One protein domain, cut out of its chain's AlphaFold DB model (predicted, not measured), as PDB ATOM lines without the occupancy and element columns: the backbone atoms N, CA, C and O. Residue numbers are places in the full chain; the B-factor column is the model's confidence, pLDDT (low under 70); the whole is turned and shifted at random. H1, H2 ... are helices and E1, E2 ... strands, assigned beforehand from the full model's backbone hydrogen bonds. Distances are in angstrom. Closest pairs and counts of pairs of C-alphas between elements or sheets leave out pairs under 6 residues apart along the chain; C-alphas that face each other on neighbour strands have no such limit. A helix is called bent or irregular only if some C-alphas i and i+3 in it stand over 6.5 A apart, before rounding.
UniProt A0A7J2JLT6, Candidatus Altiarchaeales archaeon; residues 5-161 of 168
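What this domain is: This is residues 5 to 161 of the 168 residues of a protein of Candidatus Altiarchaeales archaeon (UniProt A0A7J2JLT6). A twisted wall of five strands has helices over one face, with H6 over its middle, H5 to one side and H3 to the other, while no named helix covers the other face. H1 packs on the side of H6 away from the sheet, and H2 runs outward from there, its residues 18 to 22 sticking out with Lys 23 and Asn 24; the long link then folds back, residues 28 to 31 passing between H6 and H7, a helix that only grazes the sheet. The printed part has 157 residues, with seven named helices and five named strands in the order H1 H2 H3 E1 H4 E2 H5 H6 E3 E4 E5 H7. The sheet is mixed, in the order E2 E3 E1 E4 E5, and the class is mixed, helices and strands. The whole is compact, with a radius of gyration of the C-alphas of 15.8 A and spans of 51 by 37 by 28 A.

Where its parts are: In the sheet, E2 is residues 70 to 76, 17.8 A, and E3 is residues 105 to 110, 17.0 A. E1, residues 48 to 57, measures 27.3 A and begins at C-alpha 48 (26.128, 35.925, -30.292). E4, residues 117 to 125, measures 26.8 A, and E5, residues 128 to 136, 26.4 A. H3 is residues 37 to 43, H4 residues 59 to 62 and H5 residues 77 to 83. H6, residues 85 to 97, measures 19.0 A and is irregular, with C-alphas 86 and 89 being 7.8 A apart. H1, residues 5 to 8, begins at C-alpha 5 (41.674, 28.661, -44.875). H2 is residues 10 to 22, 18.2 A. H7, residues 147 to 161, measures 22.3 A and ends at C-alpha 161 (32.734, 49.384, -58.589).

How they stand to each other: E3 and E1 are parallel, at 13 degrees, with N 55 and O 107 2.8 A apart, within hydrogen-bond range. E2 and E3 are antiparallel, with N 108 and O 73 at 2.9 A. E1 and E4 are antiparallel, with N 54 and O 120 at 2.8 A. E4 and E5 form a hairpin, with N 121 and O 132 at 2.8 A. H3, H5 and H6 make two layers with the sheet, helices on one face of it; H4 is on that same face. H6 is over E3 and E1, along the strands, at a height over the sheet of 9.7 A. H3 is over E4 at 9.4 A; H5 is over E2 and only just over E3, where three of its C-alphas fall, at 8.5 A. H6 is the hub, touching three helices. H5 and H6 form a helical hairpin with a shallow tilt of 14 degrees, closest at the C-alphas of Val 81 and Val 88, 4.7 A. With residues 94 to 97 alone H6 touches H3, closest at the C-alphas of Lys 41 and Ala 97, 5.7 A. H1 touches H6, closest at the C-alphas of Gly 5 and Asn 89, 4.7 A. H2 is apart from H6 and H7. In H2 and H3 every O i to N i+4 pair is within hydrogen-bond range, against 2 of 3 in H5, 7 of 9 in H6 and 10 of 11 in H7; H1 and H4 are too short for such a pair.

The domain as a whole: The two C-alphas farthest apart are those of Glu 22 and Asp 67, 52.1 A. The printed part has no cut. The link from H2 to H3, 14 residues, is long. The mean pLDDT of the printed part is 93.7, and no printed residue is under 70.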
ATOM      1  N   GLY A   5      41.010  29.676 -45.677       85.44
ATOM      2  CA  GLY A   5      41.674  28.661 -44.875       85.44
ATOM      3  C   GLY A   5      43.095  29.008 -44.434       85.44
ATOM      4  O   GLY A   5      43.529  28.520 -43.403       85.44
ATOM      5  N   ALA A   6      43.805  29.890 -45.142       86.12
ATOM      6  CA  ALA A   6      45.111  30.371 -44.687       86.12
ATOM      7  C   ALA A   6      45.031  31.148 -43.356       86.12
ATOM      8  O   ALA A   6      46.011  31.241 -42.625       86.12
ATOM      9  N   PHE A   7      43.858  31.692 -43.024       86.75
ATOM     10  CA  PHE A   7      43.605  32.481 -41.819       86.75
ATOM     11  C   PHE A   7      43.120  31.647 -40.632       86.75
ATOM     12  O   PHE A   7      42.579  32.197 -39.680       86.75
ATOM     13  N   THR A   8      43.295  30.324 -40.669       80.88
ATOM     14  CA  THR A   8      43.036  29.483 -39.492       80.88
ATOM     15  C   THR A   8      44.059  29.693 -38.382       80.88
ATOM     16  O   THR A   8      43.778  29.356 -37.239       80.88
ATOM     17  N   GLU A   9      45.235  30.230 -38.707       76.62
ATOM     18  CA  GLU A   9      46.250  30.627 -37.733       76.62
ATOM     19  C   GLU A   9      46.163  32.139 -37.495       76.62
ATOM     20  O   GLU A   9      46.336  32.938 -38.424       76.62
ATOM     21  N   ASP A  10      45.913  32.527 -36.243       76.12
ATOM     22  CA  ASP A  10      45.579  33.905 -35.855       76.12
ATOM     23  C   ASP A  10      46.677  34.899 -36.277       76.12
ATOM     24  O   ASP A  10      46.399  36.011 -36.722       76.12
ATOM     25  N   ILE A  11      47.939  34.459 -36.255       88.50
ATOM     26  CA  ILE A  11      49.113  35.275 -36.592       88.50
ATOM     27  C   ILE A  11      49.030  35.844 -38.015       88.50
ATOM     28  O   ILE A  11      49.357  37.015 -38.231       88.50
ATOM     29  N   LEU A  12      48.621  35.040 -39.005       90.75
ATOM     30  CA  LEU A  12      48.602  35.499 -40.396       90.75
ATOM     31  C   LEU A  12      47.474  36.505 -40.628       90.75
ATOM     32  O   LEU A  12      47.684  37.510 -41.310       90.75
ATOM     33  N   PHE A  13      46.296  36.234 -40.064       91.12
ATOM     34  CA  PHE A  13      45.142  37.114 -40.194       91.12
ATOM     35  C   PHE A  13      45.397  38.468 -39.528       91.12
ATOM     36  O   PHE A  13      45.241  39.499 -40.182       91.12
ATOM     37  N   GLU A  14      45.888  38.472 -38.287       92.81
ATOM     38  CA  GLU A  14      46.188  39.706 -37.554       92.81
ATOM     39  C   GLU A  14      47.309  40.509 -38.219       92.81
ATOM     40  O   GLU A  14      47.208  41.726 -38.377       92.81
ATOM     41  N   ARG A  15      48.361  39.839 -38.715       94.81
ATOM     42  CA  ARG A  15      49.417  40.512 -39.485       94.81
ATOM     43  C   ARG A  15      48.865  41.162 -40.752       94.81
ATOM     44  O   ARG A  15      49.232  42.293 -41.059       94.81
ATOM     45  N   MET A  16      48.027  40.445 -41.501       95.06
ATOM     46  CA  MET A  16      47.403  40.959 -42.719       95.06
ATOM     47  C   MET A  16      46.514  42.167 -42.409       95.06
ATOM     48  O   MET A  16      46.649  43.194 -43.074       95.06
ATOM     49  N   LYS A  17      45.668  42.065 -41.377       95.19
ATOM     50  CA  LYS A  17      44.768  43.134 -40.938       95.19
ATOM     51  C   LYS A  17      45.546  44.390 -40.555       95.19
ATOM     52  O   LYS A  17      45.269  45.454 -41.099       95.19
ATOM     53  N   ARG A  18      46.585  44.248 -39.726       97.06
ATOM     54  CA  ARG A  18      47.457  45.357 -39.319       97.06
ATOM     55  C   ARG A  18      48.084  46.075 -40.516       97.06
ATOM     56  O   ARG A  18      48.019  47.293 -40.603       97.06
ATOM     57  N   ILE A  19      48.655  45.330 -41.467       97.31
ATOM     58  CA  ILE A  19      49.259  45.924 -42.675       97.31
ATOM     59  C   ILE A  19      48.202  46.646 -43.520       97.31
ATOM     60  O   ILE A  19      48.488  47.695 -44.096       97.31
ATOM     61  N   ALA A  20      46.998  46.080 -43.629       97.56
ATOM     62  CA  ALA A  20      45.912  46.700 -44.374       97.56
ATOM     63  C   ALA A  20      45.473  48.025 -43.731       97.56
ATOM     64  O   ALA A  20      45.294  49.005 -44.449       97.56
ATOM     65  N   GLU A  21      45.378  48.081 -42.402       97.50
ATOM     66  CA  GLU A  21      45.075  49.303 -41.648       97.50
ATOM     67  C   GLU A  21      46.187  50.355 -41.803       97.50
ATOM     68  O   GLU A  21      45.905  51.478 -42.215       97.50
ATOM     69  N   GLU A  22      47.454  49.977 -41.583       98.19
ATOM     70  CA  GLU A  22      48.625  50.864 -41.714       98.19
ATOM     71  C   GLU A  22      48.744  51.484 -43.121       98.19
ATOM     72  O   GLU A  22      49.180  52.625 -43.270       98.19
ATOM     73  N   LYS A  23      48.358  50.741 -44.167       98.19
ATOM     74  CA  LYS A  23      48.453  51.177 -45.571       98.19
ATOM     75  C   LYS A  23      47.139  51.691 -46.164       98.19
ATOM     76  O   LYS A  23      47.098  51.956 -47.364       98.19
ATOM     77  N   ASN A  24      46.078  51.812 -45.363       97.00
ATOM     78  CA  ASN A  24      44.733  52.181 -45.816       97.00
ATOM     79  C   ASN A  24      44.233  51.325 -47.007       97.00
ATOM     80  O   ASN A  24      43.679  51.822 -47.990       97.00
ATOM     81  N   LEU A  25      44.470  50.014 -46.935       97.25
ATOM     82  CA  LEU A  25      44.051  49.031 -47.929       97.25
ATOM     83  C   LEU A  25      42.771  48.321 -47.488       97.25
ATOM     84  O   LEU A  25      42.522  48.085 -46.308       97.25
ATOM     85  N   LYS A  26      41.971  47.902 -48.467       95.56
ATOM     86  CA  LYS A  26      40.787  47.067 -48.243       95.56
ATOM     87  C   LYS A  26      41.114  45.618 -48.586       95.56
ATOM     88  O   LYS A  26      41.589  45.331 -49.684       95.56
ATOM     89  N   VAL A  27      40.800  44.699 -47.676       95.44
ATOM     90  CA  VAL A  27      40.887  43.257 -47.927       95.44
ATOM     91  C   VAL A  27      39.488  42.677 -48.005       95.44
ATOM     92  O   VAL A  27      38.715  42.729 -47.054       95.44
ATOM     93  N   TYR A  28      39.167  42.113 -49.165       95.38
ATOM     94  CA  TYR A  28      37.850  41.556 -49.433       95.38
ATOM     95  C   TYR A  28      37.863  40.045 -49.236       95.38
ATOM     96  O   TYR A  28      38.635  39.335 -49.887       95.38
ATOM     97  N   ILE A  29      36.987  39.552 -48.365       95.38
ATOM     98  CA  ILE A  29      36.711  38.127 -48.168       95.38
ATOM     99  C   ILE A  29      35.253  37.894 -48.586       95.38
ATOM    100  O   ILE A  29      34.350  38.272 -47.838       95.38
ATOM    101  N   PRO A  30      35.009  37.354 -49.795       95.62
ATOM    102  CA  PRO A  30      33.665  36.997 -50.247       95.62
ATOM    103  C   PRO A  30      33.013  35.957 -49.331       95.62
ATOM    104  O   PRO A  30      33.707  35.222 -48.632       95.62
ATOM    105  N   SER A  31      31.683  35.836 -49.385       95.44
ATOM    106  CA  SER A  31      30.951  34.819 -48.614       95.44
ATOM    107  C   SER A  31      31.304  33.382 -49.017       95.44
ATOM    108  O   SER A  31      31.133  32.452 -48.230       95.44
ATOM    109  N   GLY A  32      31.819  33.174 -50.231       95.19
ATOM    110  CA  GLY A  32      32.189  31.856 -50.721       95.19
ATOM    111  C   GLY A  32      30.957  31.002 -51.018       95.19
ATOM    112  O   GLY A  32      30.027  31.439 -51.685       95.19
ATOM    113  N   ALA A  33      30.970  29.754 -50.553       95.00
ATOM    114  CA  ALA A  33      29.918  28.772 -50.833       95.00
ATOM    115  C   ALA A  33      28.721  28.838 -49.863       95.00
ATOM    116  O   ALA A  33      27.926  27.898 -49.818       95.00
ATOM    117  N   ILE A  34      28.617  29.899 -49.058       96.31
ATOM    118  CA  ILE A  34      27.570  30.072 -48.046       96.31
ATOM    119  C   ILE A  34      26.834  31.400 -48.183       96.31
ATOM    120  O   ILE A  34      27.294  32.337 -48.836       96.31
ATOM    121  N   LEU A  35      25.680  31.449 -47.523       95.75
ATOM    122  CA  LEU A  35      24.817  32.615 -47.373       95.75
ATOM    123  C   LEU A  35      24.748  33.007 -45.885       95.75
ATOM    124  O   LEU A  35      25.179  32.241 -45.022       95.75
ATOM    125  N   GLY A  36      24.211  34.189 -45.577       95.19
ATOM    126  CA  GLY A  36      24.005  34.644 -44.194       95.19
ATOM    127  C   GLY A  36      25.248  35.208 -43.501       95.19
ATOM    128  O   GLY A  36      25.223  35.436 -42.294       95.19
ATOM    129  N   VAL A  37      26.345  35.437 -44.235       96.62
ATOM    130  CA  VAL A  37      27.544  36.118 -43.705       96.62
ATOM    131  C   VAL A  37      27.237  37.578 -43.359       96.62
ATOM    132  O   VAL A  37      27.747  38.097 -42.374       96.62
ATOM    133  N   ASP A  38      26.386  38.225 -44.148       95.75
ATOM    134  CA  ASP A  38      25.810  39.542 -43.874       95.75
ATOM    135  C   ASP A  38      24.989  39.539 -42.578       95.75
ATOM    136  O   ASP A  38      25.279  40.318 -41.672       95.75
ATOM    137  N   GLY A  39      24.050  38.599 -42.436       96.56
ATOM    138  CA  GLY A  39      23.250  38.429 -41.223       96.56
ATOM    139  C   GLY A  39      24.108  38.152 -39.989       96.56
ATOM    140  O   GLY A  39      23.872  38.734 -38.932       96.56
ATOM    141  N   LEU A  40      25.155  37.330 -40.123       96.94
ATOM    142  CA  LEU A  40      26.110  37.071 -39.046       96.94
ATOM    143  C   LEU A  40      26.904  38.326 -38.662       96.94
ATOM    144  O   LEU A  40      27.071  38.594 -37.475       96.94
ATOM    145  N   LYS A  41      27.360  39.116 -39.641       95.38
ATOM    146  CA  LYS A  41      28.042  40.393 -39.381       95.38
ATOM    147  C   LYS A  41      27.138  41.374 -38.639       95.38
ATOM    148  O   LYS A  41      27.595  42.001 -37.689       95.38
ATOM    149  N   SER A  42      25.872  41.489 -39.041       96.75
ATOM    150  CA  SER A  42      24.889  42.326 -38.344       96.75
ATOM    151  C   SER A  42      24.613  41.811 -36.930       96.75
ATOM    152  O   SER A  42      24.618  42.591 -35.982       96.75
ATOM    153  N   ALA A  43      24.445  40.497 -36.764       96.50
ATOM    154  CA  ALA A  43      24.250  39.855 -35.467       96.50
ATOM    155  C   ALA A  43      25.423  40.083 -34.500       96.50
ATOM    156  O   ALA A  43      25.201  40.165 -33.297       96.50
ATOM    157  N   ASN A  44      26.649  40.223 -35.017       94.12
ATOM    158  CA  ASN A  44      27.858  40.459 -34.222       94.12
ATOM    159  C   ASN A  44      27.898  41.858 -33.570       94.12
ATOM    160  O   ASN A  44      28.770  42.129 -32.751       94.12
ATOM    161  N   MET A  45      26.953  42.745 -33.915       95.56
ATOM    162  CA  MET A  45      26.727  44.016 -33.207       95.56
ATOM    163  C   MET A  45      26.040  43.812 -31.846       95.56
ATOM    164  O   MET A  45      26.032  44.715 -31.015       95.56
ATOM    165  N   ALA A  46      25.470  42.628 -31.622       96.25
ATOM    166  CA  ALA A  46      24.959  42.160 -30.343       96.25
ATOM    167  C   ALA A  46      25.718  40.895 -29.912       96.25
ATOM    168  O   ALA A  46      26.552  40.349 -30.638       96.25
ATOM    169  N   LYS A  47      25.434  40.392 -28.709       97.25
ATOM    170  CA  LYS A  47      26.045  39.148 -28.246       97.25
ATOM    171  C   LYS A  47      25.509  37.963 -29.052       97.25
ATOM    172  O   LYS A  47      24.311  37.677 -29.052       97.25
ATOM    173  N   ILE A  48      26.416  37.227 -29.688       98.25
ATOM    174  CA  ILE A  48      26.128  35.925 -30.292       98.25
ATOM    175  C   ILE A  48      26.423  34.833 -29.261       98.25
ATOM    176  O   ILE A  48      27.526  34.744 -28.721       98.25
ATOM    177  N   ASN A  49      25.433  33.980 -29.013       97.94
ATOM    178  CA  ASN A  49      25.507  32.884 -28.052       97.94
ATOM    179  C   ASN A  49      26.027  31.595 -28.702       97.94
ATOM    180  O   ASN A  49      26.758  30.837 -28.063       97.94
ATOM    181  N   SER A  50      25.685  31.335 -29.968       98.25
ATOM    182  CA  SER A  50      26.193  30.173 -30.700       98.25
ATOM    183  C   SER A  50      26.196  30.367 -32.215       98.25
ATOM    184  O   SER A  50      25.333  31.036 -32.783       98.25
ATOM    185  N   VAL A  51      27.177  29.736 -32.866       98.44
ATOM    186  CA  VAL A  51      27.272  29.576 -34.323       98.44
ATOM    187  C   VAL A  51      27.591  28.113 -34.603       98.44
ATOM    188  O   VAL A  51      28.576  27.585 -34.081       98.44
ATOM    189  N   MET A  52      26.779  27.459 -35.429       98.25
ATOM    190  CA  MET A  52      27.009  26.091 -35.885       98.25
ATOM    191  C   MET A  52      26.976  26.024 -37.407       98.25
ATOM    192  O   MET A  52      25.997  26.431 -38.027       98.25
ATOM    193  N   LEU A  53      28.034  25.462 -37.984       98.12
ATOM    194  CA  LEU A  53      28.118  25.085 -39.386       98.12
ATOM    195  C   LEU A  53      27.992  23.570 -39.505       98.12
ATOM    196  O   LEU A  53      28.813  22.830 -38.966       98.12
ATOM    197  N   THR A  54      27.012  23.106 -40.269       97.94
ATOM    198  CA  THR A  54      26.939  21.719 -40.725       97.94
ATOM    199  C   THR A  54      27.255  21.677 -42.209       97.94
ATOM    200  O   THR A  54      26.702  22.440 -42.994       97.94
ATOM    201  N   THR A  55      28.181  20.811 -42.603       95.69
ATOM    202  CA  THR A  55      28.517  20.558 -44.003       95.69
ATOM    203  C   THR A  55      28.209  19.112 -44.329       95.69
ATOM    204  O   THR A  55      28.736  18.217 -43.674       95.69
ATOM    205  N   ARG A  56      27.388  18.889 -45.353       95.44
ATOM    206  CA  ARG A  56      27.030  17.567 -45.863       95.44
ATOM    207  C   ARG A  56      27.477  17.465 -47.316       95.44
ATOM    208  O   ARG A  56      27.178  18.345 -48.123       95.44
ATOM    209  N   LYS A  57      28.251  16.431 -47.631       91.94
ATOM    210  CA  LYS A  57      28.810  16.206 -48.970       91.94
ATOM    211  C   LYS A  57      28.763  14.734 -49.326       91.94
ATOM    212  O   LYS A  57      28.761  13.877 -48.445       91.94
ATOM    213  N   ASN A  58      28.837  14.462 -50.622       91.62
ATOM    214  CA  ASN A  58      29.063  13.113 -51.103       91.62
ATOM    215  C   ASN A  58      30.419  12.579 -50.579       91.62
ATOM    216  O   ASN A  58      31.406  13.331 -50.613       91.62
ATOM    217  N   PRO A  59      30.512  11.307 -50.137       91.62
ATOM    218  CA  PRO A  59      31.751  10.685 -49.661       91.62
ATOM    219  C   PRO A  59      32.924  10.880 -50.626       91.62
ATOM    220  O   PRO A  59      34.022  11.257 -50.212       91.62
ATOM    221  N   LYS A  60      32.658  10.781 -51.938       87.38
ATOM    222  CA  LYS A  60      33.658  10.980 -52.999       87.38
ATOM    223  C   LYS A  60      34.309  12.363 -52.948       87.38
ATOM    224  O   LYS A  60      35.502  12.499 -53.192       87.38
ATOM    225  N   SER A  61      33.559  13.411 -52.604       85.06
ATOM    226  CA  SER A  61      34.102  14.771 -52.487       85.06
ATOM    227  C   SER A  61      35.009  14.941 -51.266       85.06
ATOM    228  O   SER A  61      35.839  15.854 -51.243       85.06
ATOM    229  N   LEU A  62      34.877  14.070 -50.264       86.19
ATOM    230  CA  LEU A  62      35.647  14.072 -49.023       86.19
ATOM    231  C   LEU A  62      36.824  13.081 -49.041       86.19
ATOM    232  O   LEU A  62      37.605  13.103 -48.100       86.19
ATOM    233  N   ASP A  63      37.016  12.328 -50.131       87.75
ATOM    234  CA  ASP A  63      37.965  11.201 -50.238       87.75
ATOM    235  C   ASP A  63      37.765  10.157 -49.120       87.75
ATOM    236  O   ASP A  63      38.729   9.632 -48.567       87.75
ATOM    237  N   VAL A  64      36.507   9.876 -48.767       89.88
ATOM    238  CA  VAL A  64      36.145   8.811 -47.822       89.88
ATOM    239  C   VAL A  64      35.223   7.807 -48.497       89.88
ATOM    240  O   VAL A  64      34.464   8.167 -49.399       89.88
ATOM    241  N   ASP A  65      35.273   6.565 -48.033       93.31
ATOM    242  CA  ASP A  65      34.403   5.489 -48.495       93.31
ATOM    243  C   ASP A  65      33.439   5.109 -47.367       93.31
ATOM    244  O   ASP A  65      33.838   4.524 -46.360       93.31
ATOM    245  N   VAL A  66      32.187   5.549 -47.492       94.62
ATOM    246  CA  VAL A  66      31.094   5.220 -46.570       94.62
ATOM    247  C   VAL A  66      29.842   4.920 -47.386       94.62
ATOM    248  O   VAL A  66      29.585   5.573 -48.398       94.62
ATOM    249  N   ASP A  67      29.058   3.948 -46.939       93.88
ATOM    250  CA  ASP A  67      27.853   3.441 -47.608       93.88
ATOM    251  C   ASP A  67      26.547   4.021 -47.039       93.88
ATOM    252  O   ASP A  67      25.476   3.867 -47.626       93.88
ATOM    253  N   LYS A  68      26.638   4.753 -45.925       95.69
ATOM    254  CA  LYS A  68      25.526   5.435 -45.257       95.69
ATOM    255  C   LYS A  68      25.941   6.800 -44.723       95.69
ATOM    256  O   LYS A  68      27.131   7.091 -44.572       95.69
ATOM    257  N   GLU A  69      24.945   7.618 -44.390       97.38
ATOM    258  CA  GLU A  69      25.166   8.895 -43.713       97.38
ATOM    259  C   GLU A  69      26.041   8.700 -42.468       97.38
ATOM    260  O   GLU A  69      25.694   7.962 -41.545       97.38
ATOM    261  N   THR A  70      27.193   9.369 -42.455       97.75
ATOM    262  CA  THR A  70      28.211   9.221 -41.417       97.75
ATOM    263  C   THR A  70      28.728  10.591 -40.994       97.75
ATOM    264  O   THR A  70      29.198  11.383 -41.816       97.75
ATOM    265  N   ILE A  71      28.677  10.874 -39.690       97.69
ATOM    266  CA  ILE A  71      29.315  12.059 -39.110       97.69
ATOM    267  C   ILE A  71      30.816  11.785 -39.042       97.69
ATOM    268  O   ILE A  71      31.276  10.992 -38.227       97.69
ATOM    269  N   LEU A  72      31.585  12.452 -39.899       95.94
ATOM    270  CA  LEU A  72      33.044  12.347 -39.915       95.94
ATOM    271  C   LEU A  72      33.697  13.191 -38.815       95.94
ATOM    272  O   LEU A  72      34.812  12.914 -38.367       95.94
ATOM    273  N   TYR A  73      33.031  14.277 -38.424       96.44
ATOM    274  CA  TYR A  73      33.529  15.202 -37.415       96.44
ATOM    275  C   TYR A  73      32.402  15.992 -36.770       96.44
ATOM    276  O   TYR A  73      31.495  16.460 -37.458       96.44
ATOM    277  N   GLU A  74      32.528  16.215 -35.466       97.50
ATOM    278  CA  GLU A  74      31.713  17.152 -34.705       97.50
ATOM    279  C   GLU A  74      32.575  17.774 -33.600       97.50
ATOM    280  O   GLU A  74      33.165  17.061 -32.789       97.50
ATOM    281  N   GLY A  75      32.705  19.101 -33.597       97.31
ATOM    282  CA  GLY A  75      33.581  19.805 -32.659       97.31
ATOM    283  C   GLY A  75      33.756  21.286 -32.992       97.31
ATOM    284  O   GLY A  75      32.821  21.931 -33.467       97.31
ATOM    285  N   THR A  76      34.924  21.858 -32.695       97.19
ATOM    286  CA  THR A  76      35.239  23.258 -33.022       97.19
ATOM    287  C   THR A  76      35.645  23.404 -34.486       97.19
ATOM    288  O   THR A  76      36.187  22.485 -35.105       97.19
ATOM    289  N   ALA A  77      35.420  24.582 -35.064       95.31
ATOM    290  CA  ALA A  77      35.896  24.859 -36.410       95.31
ATOM    291  C   ALA A  77      37.429  24.770 -36.472       95.31
ATOM    292  O   ALA A  77      37.935  24.172 -37.416       95.31
ATOM    293  N   ARG A  78      38.165  25.251 -35.455       93.00
ATOM    294  CA  ARG A  78      39.642  25.196 -35.419       93.00
ATOM    295  C   ARG A  78      40.202  23.787 -35.622       93.00
ATOM    296  O   ARG A  78      41.121  23.589 -36.414       93.00
ATOM    297  N   GLU A  79      39.672  22.803 -34.913       92.62
ATOM    298  CA  GLU A  79      40.127  21.420 -35.056       92.62
ATOM    299  C   GLU A  79      39.603  20.777 -36.340       92.62
ATOM    300  O   GLU A  79      40.347  20.087 -37.042       92.62
ATOM    301  N   GLY A  80      38.330  21.010 -36.667       91.44
ATOM    302  CA  GLY A  80      37.706  20.402 -37.834       91.44
ATOM    303  C   GLY A  80      38.359  20.831 -39.144       91.44
ATOM    304  O   GLY A  80      38.571  19.991 -40.013       91.44
ATOM    305  N   VAL A  81      38.767  22.096 -39.278       88.56
ATOM    306  CA  VAL A  81      39.462  22.575 -40.483       88.56
ATOM    307  C   VAL A  81      40.886  22.030 -40.624       88.56
ATOM    308  O   VAL A  81      41.350  21.867 -41.751       88.56
ATOM    309  N   ARG A  82      41.557  21.686 -39.512       88.00
ATOM    310  CA  ARG A  82      42.861  20.995 -39.523       88.00
ATOM    311  C   ARG A  82      42.720  19.543 -39.976       88.00
ATOM    312  O   ARG A  82      43.524  19.074 -40.774       88.00
ATOM    313  N   LYS A  83      41.686  18.842 -39.494       88.25
ATOM    314  CA  LYS A  83      41.406  17.442 -39.864       88.25
ATOM    315  C   LYS A  83      40.817  17.308 -41.275       88.25
ATOM    316  O   LYS A  83      41.099  16.335 -41.962       88.25
ATOM    317  N   TYR A  84      40.025  18.287 -41.714       87.25
ATOM    318  CA  TYR A  84      39.290  18.262 -42.982       87.25
ATOM    319  C   TYR A  84      39.551  19.528 -43.813       87.25
ATOM    320  O   TYR A  84      38.663  20.381 -43.956       87.25
ATOM    321  N   PRO A  85      40.739  19.649 -44.439       82.69
ATOM    322  CA  PRO A  85      41.159  20.861 -45.148       82.69
ATOM    323  C   PRO A  85      40.243  21.229 -46.325       82.69
ATOM    324  O   PRO A  85      40.126  22.395 -46.690       82.69
ATOM    325  N   LYS A  86      39.496  20.274 -46.890       78.31
ATOM    326  CA  LYS A  86      38.512  20.535 -47.956       78.31
ATOM    327  C   LYS A  86      37.307  21.385 -47.523       78.31
ATOM    328  O   LYS A  86      36.549  21.846 -48.375       78.31
ATOM    329  N   ASN A  87      37.099  21.578 -46.220       74.81
ATOM    330  CA  ASN A  87      36.004  22.382 -45.664       74.81
ATOM    331  C   ASN A  87      36.500  23.679 -45.003       74.81
ATOM    332  O   ASN A  87      35.702  24.436 -44.449       74.81
ATOM    333  N   VAL A  88      37.806  23.951 -45.103       83.62
ATOM    334  CA  VAL A  88      38.491  25.045 -44.408       83.62
ATOM    335  C   VAL A  88      37.894  26.412 -44.751       83.62
ATOM    336  O   VAL A  88      37.579  27.184 -43.858       83.62
ATOM    337  N   ASN A  89      37.635  26.707 -46.029       90.44
ATOM    338  CA  ASN A  89      37.287  28.069 -46.448       90.44
ATOM    339  C   ASN A  89      35.926  28.532 -45.918       90.44
ATOM    340  O   ASN A  89      35.798  29.677 -45.492       90.44
ATOM    341  N   VAL A  90      34.919  27.656 -45.923       93.06
ATOM    342  CA  VAL A  90      33.569  27.998 -45.449       93.06
ATOM    343  C   VAL A  90      33.572  28.195 -43.937       93.06
ATOM    344  O   VAL A  90      33.092  29.216 -43.448       93.06
ATOM    345  N   ALA A  91      34.174  27.254 -43.207       94.31
ATOM    346  CA  ALA A  91      34.294  27.334 -41.759       94.31
ATOM    347  C   ALA A  91      35.110  28.560 -41.323       94.31
ATOM    348  O   ALA A  91      34.674  29.282 -40.428       94.31
ATOM    349  N   SER A  92      36.234  28.849 -41.987       93.56
ATOM    350  CA  SER A  92      37.042  30.039 -41.710       93.56
ATOM    351  C   SER A  92      36.293  31.329 -42.027       93.56
ATOM    352  O   SER A  92      36.292  32.231 -41.202       93.56
ATOM    353  N   THR A  93      35.601  31.422 -43.168       95.19
ATOM    354  CA  THR A  93      34.822  32.626 -43.525       95.19
ATOM    355  C   THR A  93      33.747  32.918 -42.484       95.19
ATOM    356  O   THR A  93      33.646  34.045 -42.004       95.19
ATOM    357  N   LEU A  94      32.983  31.895 -42.087       95.94
ATOM    358  CA  LEU A  94      31.950  32.029 -41.061       95.94
ATOM    359  C   LEU A  94      32.549  32.416 -39.703       95.94
ATOM    360  O   LEU A  94      32.047  33.310 -39.032       95.94
ATOM    361  N   SER A  95      33.651  31.769 -39.323       94.88
ATOM    362  CA  SER A  95      34.324  32.019 -38.048       94.88
ATOM    363  C   SER A  95      34.883  33.438 -37.962       94.88
ATOM    364  O   SER A  95      34.713  34.088 -36.933       94.88
ATOM    365  N   LEU A  96      35.510  33.931 -39.036       93.44
ATOM    366  CA  LEU A  96      36.044  35.293 -39.117       93.44
ATOM    367  C   LEU A  96      34.937  36.355 -39.134       93.44
ATOM    368  O   LEU A  96      35.145  37.455 -38.637       93.44
ATOM    369  N   ALA A  97      33.771  36.046 -39.710       93.94
ATOM    370  CA  ALA A  97      32.622  36.951 -39.704       93.94
ATOM    371  C   ALA A  97      31.864  36.962 -38.364       93.94
ATOM    372  O   ALA A  97      31.195  37.947 -38.053       93.94
ATOM    373  N   GLY A  98      31.947  35.872 -37.598       94.56
ATOM    374  CA  GLY A  98      31.234  35.680 -36.338       94.56
ATOM    375  C   GLY A  98      32.148  35.676 -35.117       94.56
ATOM    376  O   GLY A  98      32.819  36.657 -34.810       94.56
ATOM    377  N   ILE A  99      32.119  34.559 -34.387       95.81
ATOM    378  CA  ILE A  99      32.654  34.441 -33.020       95.81
ATOM    379  C   ILE A  99      34.029  33.758 -32.934       95.81
ATOM    380  O   ILE A  99      34.442  33.337 -31.853       95.81
ATOM    381  N   GLY A 100      34.741  33.626 -34.056       94.75
ATOM    382  CA  GLY A 100      36.046  32.967 -34.132       94.75
ATOM    383  C   GLY A 100      35.978  31.439 -34.256       94.75
ATOM    384  O   GLY A 100      34.936  30.809 -34.055       94.75
ATOM    385  N   LEU A 101      37.115  30.832 -34.620       94.19
ATOM    386  CA  LEU A 101      37.233  29.399 -34.947       94.19
ATOM    387  C   LEU A 101      37.033  28.480 -33.733       94.19
ATOM    388  O   LEU A 101      36.524  27.368 -33.876       94.19
ATOM    389  N   ASP A 102      37.421  28.937 -32.544       95.31
ATOM    390  CA  ASP A 102      37.351  28.147 -31.308       95.31
ATOM    391  C   ASP A 102      35.927  28.034 -30.758       95.31
ATOM    392  O   ASP A 102      35.558  27.027 -30.152       95.31
ATOM    393  N   LYS A 103      35.102  29.058 -31.001       96.81
ATOM    394  CA  LYS A 103      33.712  29.113 -30.526       96.81
ATOM    395  C   LYS A 103      32.705  28.654 -31.580       96.81
ATOM    396  O   LYS A 103      31.606  28.234 -31.223       96.81
ATOM    397  N   THR A 104      33.068  28.697 -32.860       97.75
ATOM    398  CA  THR A 104      32.224  28.184 -33.945       97.75
ATOM    399  C   THR A 104      32.211  26.658 -33.915       97.75
ATOM    400  O   THR A 104      33.263  26.018 -33.945       97.75
ATOM    401  N   LYS A 105      31.019  26.057 -33.866       98.19
ATOM    402  CA  LYS A 105      30.848  24.602 -33.952       98.19
ATOM    403  C   LYS A 105      30.806  24.154 -35.406       98.19
ATOM    404  O   LYS A 105      30.198  24.814 -36.247       98.19
ATOM    405  N   LEU A 106      31.431  23.019 -35.689       97.75
ATOM    406  CA  LEU A 106      31.507  22.425 -37.015       97.75
ATOM    407  C   LEU A 106      31.089  20.959 -36.955       97.75
ATOM    408  O   LEU A 106      31.634  20.186 -36.168       97.75
ATOM    409  N   LYS A 107      30.162  20.586 -37.835       98.00
ATOM    410  CA  LYS A 107      29.756  19.209 -38.106       98.00
ATOM    411  C   LYS A 107      29.995  18.884 -39.576       98.00
ATOM    412  O   LYS A 107      29.580  19.644 -40.450       98.00
ATOM    413  N   ILE A 108      30.674  17.777 -39.856       96.62
ATOM    414  CA  ILE A 108      30.956  17.308 -41.218       96.62
ATOM    415  C   ILE A 108      30.316  15.941 -41.391       96.62
ATOM    416  O   ILE A 108      30.602  15.015 -40.634       96.62
ATOM    417  N   ILE A 109      29.461  15.832 -42.399       97.12
ATOM    418  CA  ILE A 109      28.695  14.637 -42.724       97.12
ATOM    419  C   ILE A 109      29.084  14.187 -44.132       97.12
ATOM    420  O   ILE A 109      29.032  14.973 -45.085       97.12
ATOM    421  N   ALA A 110      29.470  12.922 -44.252       95.81
ATOM    422  CA  ALA A 110      29.534  12.223 -45.524       95.81
ATOM    423  C   ALA A 110      28.201  11.508 -45.741       95.81
ATOM    424  O   ALA A 110      27.778  10.723 -44.897       95.81
ATOM    425  N   ASP A 111      27.532  11.807 -46.846       96.25
ATOM    426  CA  ASP A 111      26.219  11.260 -47.164       96.25
ATOM    427  C   ASP A 111      26.181  10.804 -48.632       96.25
ATOM    428  O   ASP A 111      26.239  11.644 -49.534       96.25
ATOM    429  N   PRO A 112      26.122   9.486 -48.901       94.56
ATOM    430  CA  PRO A 112      26.061   8.954 -50.262       94.56
ATOM    431  C   PRO A 112      24.822   9.390 -51.051       94.56
ATOM    432  O   PRO A 112      24.860   9.353 -52.280       94.56
ATOM    433  N   SER A 113      23.743   9.793 -50.369       94.81
ATOM    434  CA  SER A 113      22.471  10.167 -50.997       94.81
ATOM    435  C   SER A 113      22.462  11.581 -51.578       94.81
ATOM    436  O   SER A 113      21.589  11.895 -52.387       94.81
ATOM    437  N   VAL A 114      23.433  12.430 -51.213       91.94
ATOM    438  CA  VAL A 114      23.525  13.789 -51.757       91.94
ATOM    439  C   VAL A 114      24.433  13.854 -52.979       91.94
ATOM    440  O   VAL A 114      25.545  13.317 -53.007       91.94
ATOM    441  N   ASP A 115      23.968  14.592 -53.980       87.81
ATOM    442  CA  ASP A 115      24.692  14.962 -55.197       87.81
ATOM    443  C   ASP A 115      25.234  16.406 -55.147       87.81
ATOM    444  O   ASP A 115      26.011  16.819 -56.009       87.81
ATOM    445  N   LYS A 116      24.859  17.171 -54.112       90.56
ATOM    446  CA  LYS A 116      25.216  18.581 -53.902       90.56
ATOM    447  C   LYS A 116      26.033  18.789 -52.632       90.56
ATOM    448  O   LYS A 116      25.939  18.035 -51.664       90.56
ATOM    449  N   ASN A 117      26.795  19.884 -52.607       91.75
ATOM    450  CA  ASN A 117      27.468  20.351 -51.395       91.75
ATOM    451  C   ASN A 117      26.490  21.183 -50.563       91.75
ATOM    452  O   ASN A 117      26.164  22.317 -50.929       91.75
ATOM    453  N   ILE A 118      26.044  20.638 -49.438       95.50
ATOM    454  CA  ILE A 118      25.067  21.288 -48.572       95.50
ATOM    455  C   ILE A 118      25.787  21.936 -47.392       95.50
ATOM    456  O   ILE A 118      26.598  21.299 -46.715       95.50
ATOM    457  N   HIS A 119      25.477  23.205 -47.140       96.94
ATOM    458  CA  HIS A 119      25.922  23.918 -45.949       96.94
ATOM    459  C   HIS A 119      24.715  24.472 -45.200       96.94
ATOM    460  O   HIS A 119      23.868  25.150 -45.781       96.94
ATOM    461  N   GLU A 120      24.669  24.200 -43.905       98.12
ATOM    462  CA  GLU A 120      23.651  24.701 -42.994       98.12
ATOM    463  C   GLU A 120      24.317  25.522 -41.897       98.12
ATOM    464  O   GLU A 120      25.272  25.071 -41.263       98.12
ATOM    465  N   ILE A 121      23.813  26.730 -41.675       98.31
ATOM    466  CA  ILE A 121      24.300  27.655 -40.659       98.31
ATOM    467  C   ILE A 121      23.158  27.937 -39.697       98.31
ATOM    468  O   ILE A 121      22.076  28.344 -40.119       98.31
ATOM    469  N   LYS A 122      23.419  27.748 -38.406       98.44
ATOM    470  CA  LYS A 122      22.506  28.120 -37.324       98.44
ATOM    471  C   LYS A 122      23.203  29.110 -36.412       98.44
ATOM    472  O   LYS A 122      24.301  28.823 -35.930       98.44
ATOM    473  N   VAL A 123      22.579  30.258 -36.182       98.56
ATOM    474  CA  VAL A 123      23.125  31.318 -35.327       98.56
ATOM    475  C   VAL A 123      22.070  31.739 -34.327       98.56
ATOM    476  O   VAL A 123      20.938  32.014 -34.714       98.56
ATOM    477  N   LYS A 124      22.453  31.812 -33.052       98.56
ATOM    478  CA  LYS A 124      21.603  32.303 -31.964       98.56
ATOM    479  C   LYS A 124      22.333  33.385 -31.186       98.56
ATOM    480  O   LYS A 124      23.524  33.245 -30.903       98.56
ATOM    481  N   GLY A 125      21.624  34.425 -30.784       98.19
ATOM    482  CA  GLY A 125      22.155  35.527 -29.992       98.19
ATOM    483  C   GLY A 125      21.040  36.382 -29.414       98.19
ATOM    484  O   GLY A 125      19.866  36.039 -29.517       98.19
ATOM    485  N   ASP A 126      21.408  37.516 -28.838       98.19
ATOM    486  CA  ASP A 126      20.442  38.448 -28.246       98.19
ATOM    487  C   ASP A 126      19.550  39.105 -29.315       98.19
ATOM    488  O   ASP A 126      18.446  39.554 -29.026       98.19
ATOM    489  N   PHE A 127      19.996  39.099 -30.576       97.25
ATOM    490  CA  PHE A 127      19.201  39.519 -31.731       97.25
ATOM    491  C   PHE A 127      18.068  38.531 -32.088       97.25
ATOM    492  O   PHE A 127      17.213  38.857 -32.911       97.25
ATOM    493  N   GLY A 128      18.084  37.314 -31.531       98.00
ATOM    494  CA  GLY A 128      17.213  36.203 -31.908       98.00
ATOM    495  C   GLY A 128      17.981  35.036 -32.535       98.00
ATOM    496  O   GLY A 128      19.074  34.669 -32.098       98.00
ATOM    497  N   GLU A 129      17.390  34.411 -33.550       98.00
ATOM    498  CA  GLU A 129      17.946  33.232 -34.216       98.00
ATOM    499  C   GLU A 129      17.685  33.277 -35.722       98.00
ATOM    500  O   GLU A 129      16.602  33.661 -36.160       98.00
ATOM    501  N   PHE A 130      18.660  32.824 -36.513       97.94
ATOM    502  CA  PHE A 130      18.442  32.521 -37.923       97.94
ATOM    503  C   PHE A 130      19.055  31.178 -38.319       97.94
ATOM    504  O   PHE A 130      20.047  30.711 -37.752       97.94
ATOM    505  N   ASN A 131      18.445  30.578 -39.340       98.19
ATOM    506  CA  ASN A 131      18.856  29.318 -39.936       98.19
ATOM    507  C   ASN A 131      18.955  29.505 -41.452       98.19
ATOM    508  O   ASN A 131      18.027  30.006 -42.081       98.19
ATOM    509  N   VAL A 132      20.075  29.097 -42.034       97.81
ATOM    510  CA  VAL A 132      20.335  29.190 -43.474       97.81
ATOM    511  C   VAL A 132      20.742  27.818 -43.973       97.81
ATOM    512  O   VAL A 132      21.622  27.195 -43.387       97.81
ATOM    513  N   LYS A 133      20.144  27.369 -45.075       97.81
ATOM    514  CA  LYS A 133      20.549  26.163 -45.799       97.81
ATOM    515  C   LYS A 133      20.826  26.530 -47.249       97.81
ATOM    516  O   LYS A 133      20.002  27.174 -47.891       97.81
ATOM    517  N   VAL A 134      21.974  26.106 -47.760       96.75
ATOM    518  CA  VAL A 134      22.326  26.234 -49.175       96.75
ATOM    519  C   VAL A 134      22.710  24.873 -49.732       96.75
ATOM    520  O   VAL A 134      23.492  24.143 -49.127       96.75
ATOM    521  N   GLU A 135      22.164  24.544 -50.898       96.25
ATOM    522  CA  GLU A 135      22.482  23.331 -51.648       96.25
ATOM    523  C   GLU A 135      23.227  23.734 -52.918       96.25
ATOM    524  O   GLU A 135      22.635  24.191 -53.896       96.25
ATOM    525  N   ASN A 136      24.551  23.631 -52.886       94.62
ATOM    526  CA  ASN A 136      25.388  24.117 -53.968       94.62
ATOM    527  C   ASN A 136      25.575  23.069 -55.059       94.62
ATOM    528  O   ASN A 136      25.996  21.942 -54.789       94.62
ATOM    529  N   LEU A 137      25.401  23.512 -56.303       93.62
ATOM    530  CA  LEU A 137      25.941  22.815 -57.461       93.62
ATOM    531  C   LEU A 137      27.470  22.902 -57.464       93.62
ATOM    532  O   LEU A 137      28.061  23.930 -57.103       93.62
ATOM    533  N   SER A 138      28.107  21.824 -57.906       87.81
ATOM    534  CA  SER A 138      29.533  21.815 -58.212       87.81
ATOM    535  C   SER A 138      29.840  22.719 -59.406       87.81
ATOM    536  O   SER A 138      29.060  22.818 -60.350       87.81
ATOM    537  N   CYS A 139      30.987  23.391 -59.365       87.75
ATOM    538  CA  CYS A 139      31.480  24.179 -60.484       87.75
ATOM    539  C   CYS A 139      31.812  23.243 -61.663       87.75
ATOM    540  O   CYS A 139      32.543  22.271 -61.446       87.75
ATOM    541  N   PRO A 140      31.343  23.530 -62.895       87.19
ATOM    542  CA  PRO A 140      31.625  22.694 -64.065       87.19
ATOM    543  C   PRO A 140      33.124  22.484 -64.329       87.19
ATOM    544  O   PRO A 140      33.545  21.386 -64.671       87.19
ATOM    545  N   GLU A 141      33.938  23.521 -64.116       88.44
ATOM    546  CA  GLU A 141      35.389  23.495 -64.358       88.44
ATOM    547  C   GLU A 141      36.183  22.881 -63.194       88.44
ATOM    548  O   GLU A 141      37.301  22.401 -63.371       88.44
ATOM    549  N   ASN A 142      35.621  22.894 -61.981       82.38
ATOM    550  CA  ASN A 142      36.242  22.309 -60.796       82.38
ATOM    551  C   ASN A 142      35.174  21.705 -59.872       82.38
ATOM    552  O   ASN A 142      34.711  22.383 -58.945       82.38
ATOM    553  N   PRO A 143      34.834  20.416 -60.048       80.44
ATOM    554  CA  PRO A 143      33.764  19.773 -59.289       80.44
ATOM    555  C   PRO A 143      33.965  19.749 -57.766       80.44
ATOM    556  O   PRO A 143      33.001  19.559 -57.022       80.44
ATOM    557  N   LYS A 144      35.200  19.971 -57.285       77.50
ATOM    558  CA  LYS A 144      35.533  20.064 -55.850       77.50
ATOM    559  C   LYS A 144      35.117  21.402 -55.221       77.50
ATOM    560  O   LYS A 144      35.144  21.528 -53.998       77.50
ATOM    561  N   THR A 145      34.742  22.389 -56.033       84.06
ATOM    562  CA  THR A 145      34.352  23.738 -55.605       84.06
ATOM    563  C   THR A 145      32.874  23.977 -55.886       84.06
ATOM    564  O   THR A 145      32.383  23.657 -56.962       84.06
ATOM    565  N   SER A 146      32.159  24.588 -54.943       90.88
ATOM    566  CA  SER A 146      30.782  25.046 -55.159       90.88
ATOM    567  C   SER A 146      30.740  26.216 -56.142       90.88
ATOM    568  O   SER A 146      31.481  27.185 -55.972       90.88
ATOM    569  N   TYR A 147      29.837  26.184 -57.123       94.19
ATOM    570  CA  TYR A 147      29.725  27.246 -58.129       94.19
ATOM    571  C   TYR A 147      29.417  28.622 -57.509       94.19
ATOM    572  O   TYR A 147      29.987  29.632 -57.919       94.19
ATOM    573  N   LEU A 148      28.626  28.656 -56.428       95.88
ATOM    574  CA  LEU A 148      28.345  29.881 -55.671       95.88
ATOM    575  C   LEU A 148      29.614  30.571 -55.148       95.88
ATOM    576  O   LEU A 148      29.654  31.795 -55.093       95.88
ATOM    577  N   ALA A 149      30.680  29.825 -54.832       94.50
ATOM    578  CA  ALA A 149      31.939  30.433 -54.408       94.50
ATOM    579  C   ALA A 149      32.545  31.299 -55.521       94.50
ATOM    580  O   ALA A 149      32.978  32.419 -55.252       94.50
ATOM    581  N   VAL A 150      32.510  30.826 -56.770       94.69
ATOM    582  CA  VAL A 150      32.957  31.595 -57.942       94.69
ATOM    583  C   VAL A 150      32.090  32.841 -58.117       94.69
ATOM    584  O   VAL A 150      32.610  33.951 -58.225       94.69
ATOM    585  N   LEU A 151      30.765  32.679 -58.053       96.44
ATOM    586  CA  LEU A 151      29.823  33.793 -58.178       96.44
ATOM    587  C   LEU A 151      30.004  34.836 -57.065       96.44
ATOM    588  O   LEU A 151      29.948  36.031 -57.346       96.44
ATOM    589  N   SER A 152      30.302  34.420 -55.831       96.62
ATOM    590  CA  SER A 152      30.566  35.334 -54.710       96.62
ATOM    591  C   SER A 152      31.804  36.207 -54.948       96.62
ATOM    592  O   SER A 152      31.814  37.387 -54.586       96.62
ATOM    593  N   ALA A 153      32.834  35.664 -55.607       96.06
ATOM    594  CA  ALA A 153      34.027  36.414 -55.978       96.06
ATOM    595  C   ALA A 153      33.697  37.470 -57.040       96.06
ATOM    596  O   ALA A 153      34.056  38.636 -56.880       96.06
ATOM    597  N   ILE A 154      32.948  37.081 -58.080       95.94
ATOM    598  CA  ILE A 154      32.479  37.994 -59.132       95.94
ATOM    599  C   ILE A 154      31.611  39.103 -58.529       95.94
ATOM    600  O   ILE A 154      31.846  40.279 -58.803       95.94
ATOM    601  N   ALA A 155      30.646  38.748 -57.677       96.12
ATOM    602  CA  ALA A 155      29.768  39.701 -57.003       96.12
ATOM    603  C   ALA A 155      30.561  40.682 -56.129       96.12
ATOM    604  O   ALA A 155      30.305  41.879 -56.162       96.12
ATOM    605  N   THR A 156      31.584  40.203 -55.414       96.12
ATOM    606  CA  THR A 156      32.459  41.068 -54.609       96.12
ATOM    607  C   THR A 156      33.239  42.053 -55.481       96.12
ATOM    608  O   THR A 156      33.338  43.225 -55.134       96.12
ATOM    609  N   LEU A 157      33.765  41.616 -56.631       96.12
ATOM    610  CA  LEU A 157      34.466  42.508 -57.561       96.12
ATOM    611  C   LEU A 157      33.534  43.562 -58.172       96.12
ATOM    612  O   LEU A 157      33.937  44.715 -58.313       96.12
ATOM    613  N   LYS A 158      32.295  43.183 -58.507       95.69
ATOM    614  CA  LYS A 158      31.274  44.126 -58.980       95.69
ATOM    615  C   LYS A 158      30.907  45.142 -57.900       95.69
ATOM    616  O   LYS A 158      30.990  46.336 -58.167       95.69
ATOM    617  N   LYS A 159      30.659  44.677 -56.668       94.88
ATOM    618  CA  LYS A 159      30.366  45.517 -55.497       94.88
ATOM    619  C   LYS A 159      31.403  46.631 -55.320       94.88
ATOM    620  O   LYS A 159      31.035  47.761 -55.047       94.88
ATOM    621  N   ILE A 160      32.691  46.362 -55.547       93.94
ATOM    622  CA  ILE A 160      33.755  47.381 -55.423       93.94
ATOM    623  C   ILE A 160      33.575  48.561 -56.399       93.94
ATOM    624  O   ILE A 160      34.032  49.663 -56.103       93.94
ATOM    625  N   LYS A 161      32.933  48.354 -57.555       93.62
ATOM    626  CA  LYS A 161      32.734  49.384 -58.589       93.62
ATOM    627  C   LYS A 161      31.332  49.998 -58.610       93.62
ATOM    628  O   LYS A 161      31.133  51.005 -59.284       93.62
TER     629      LYS A 161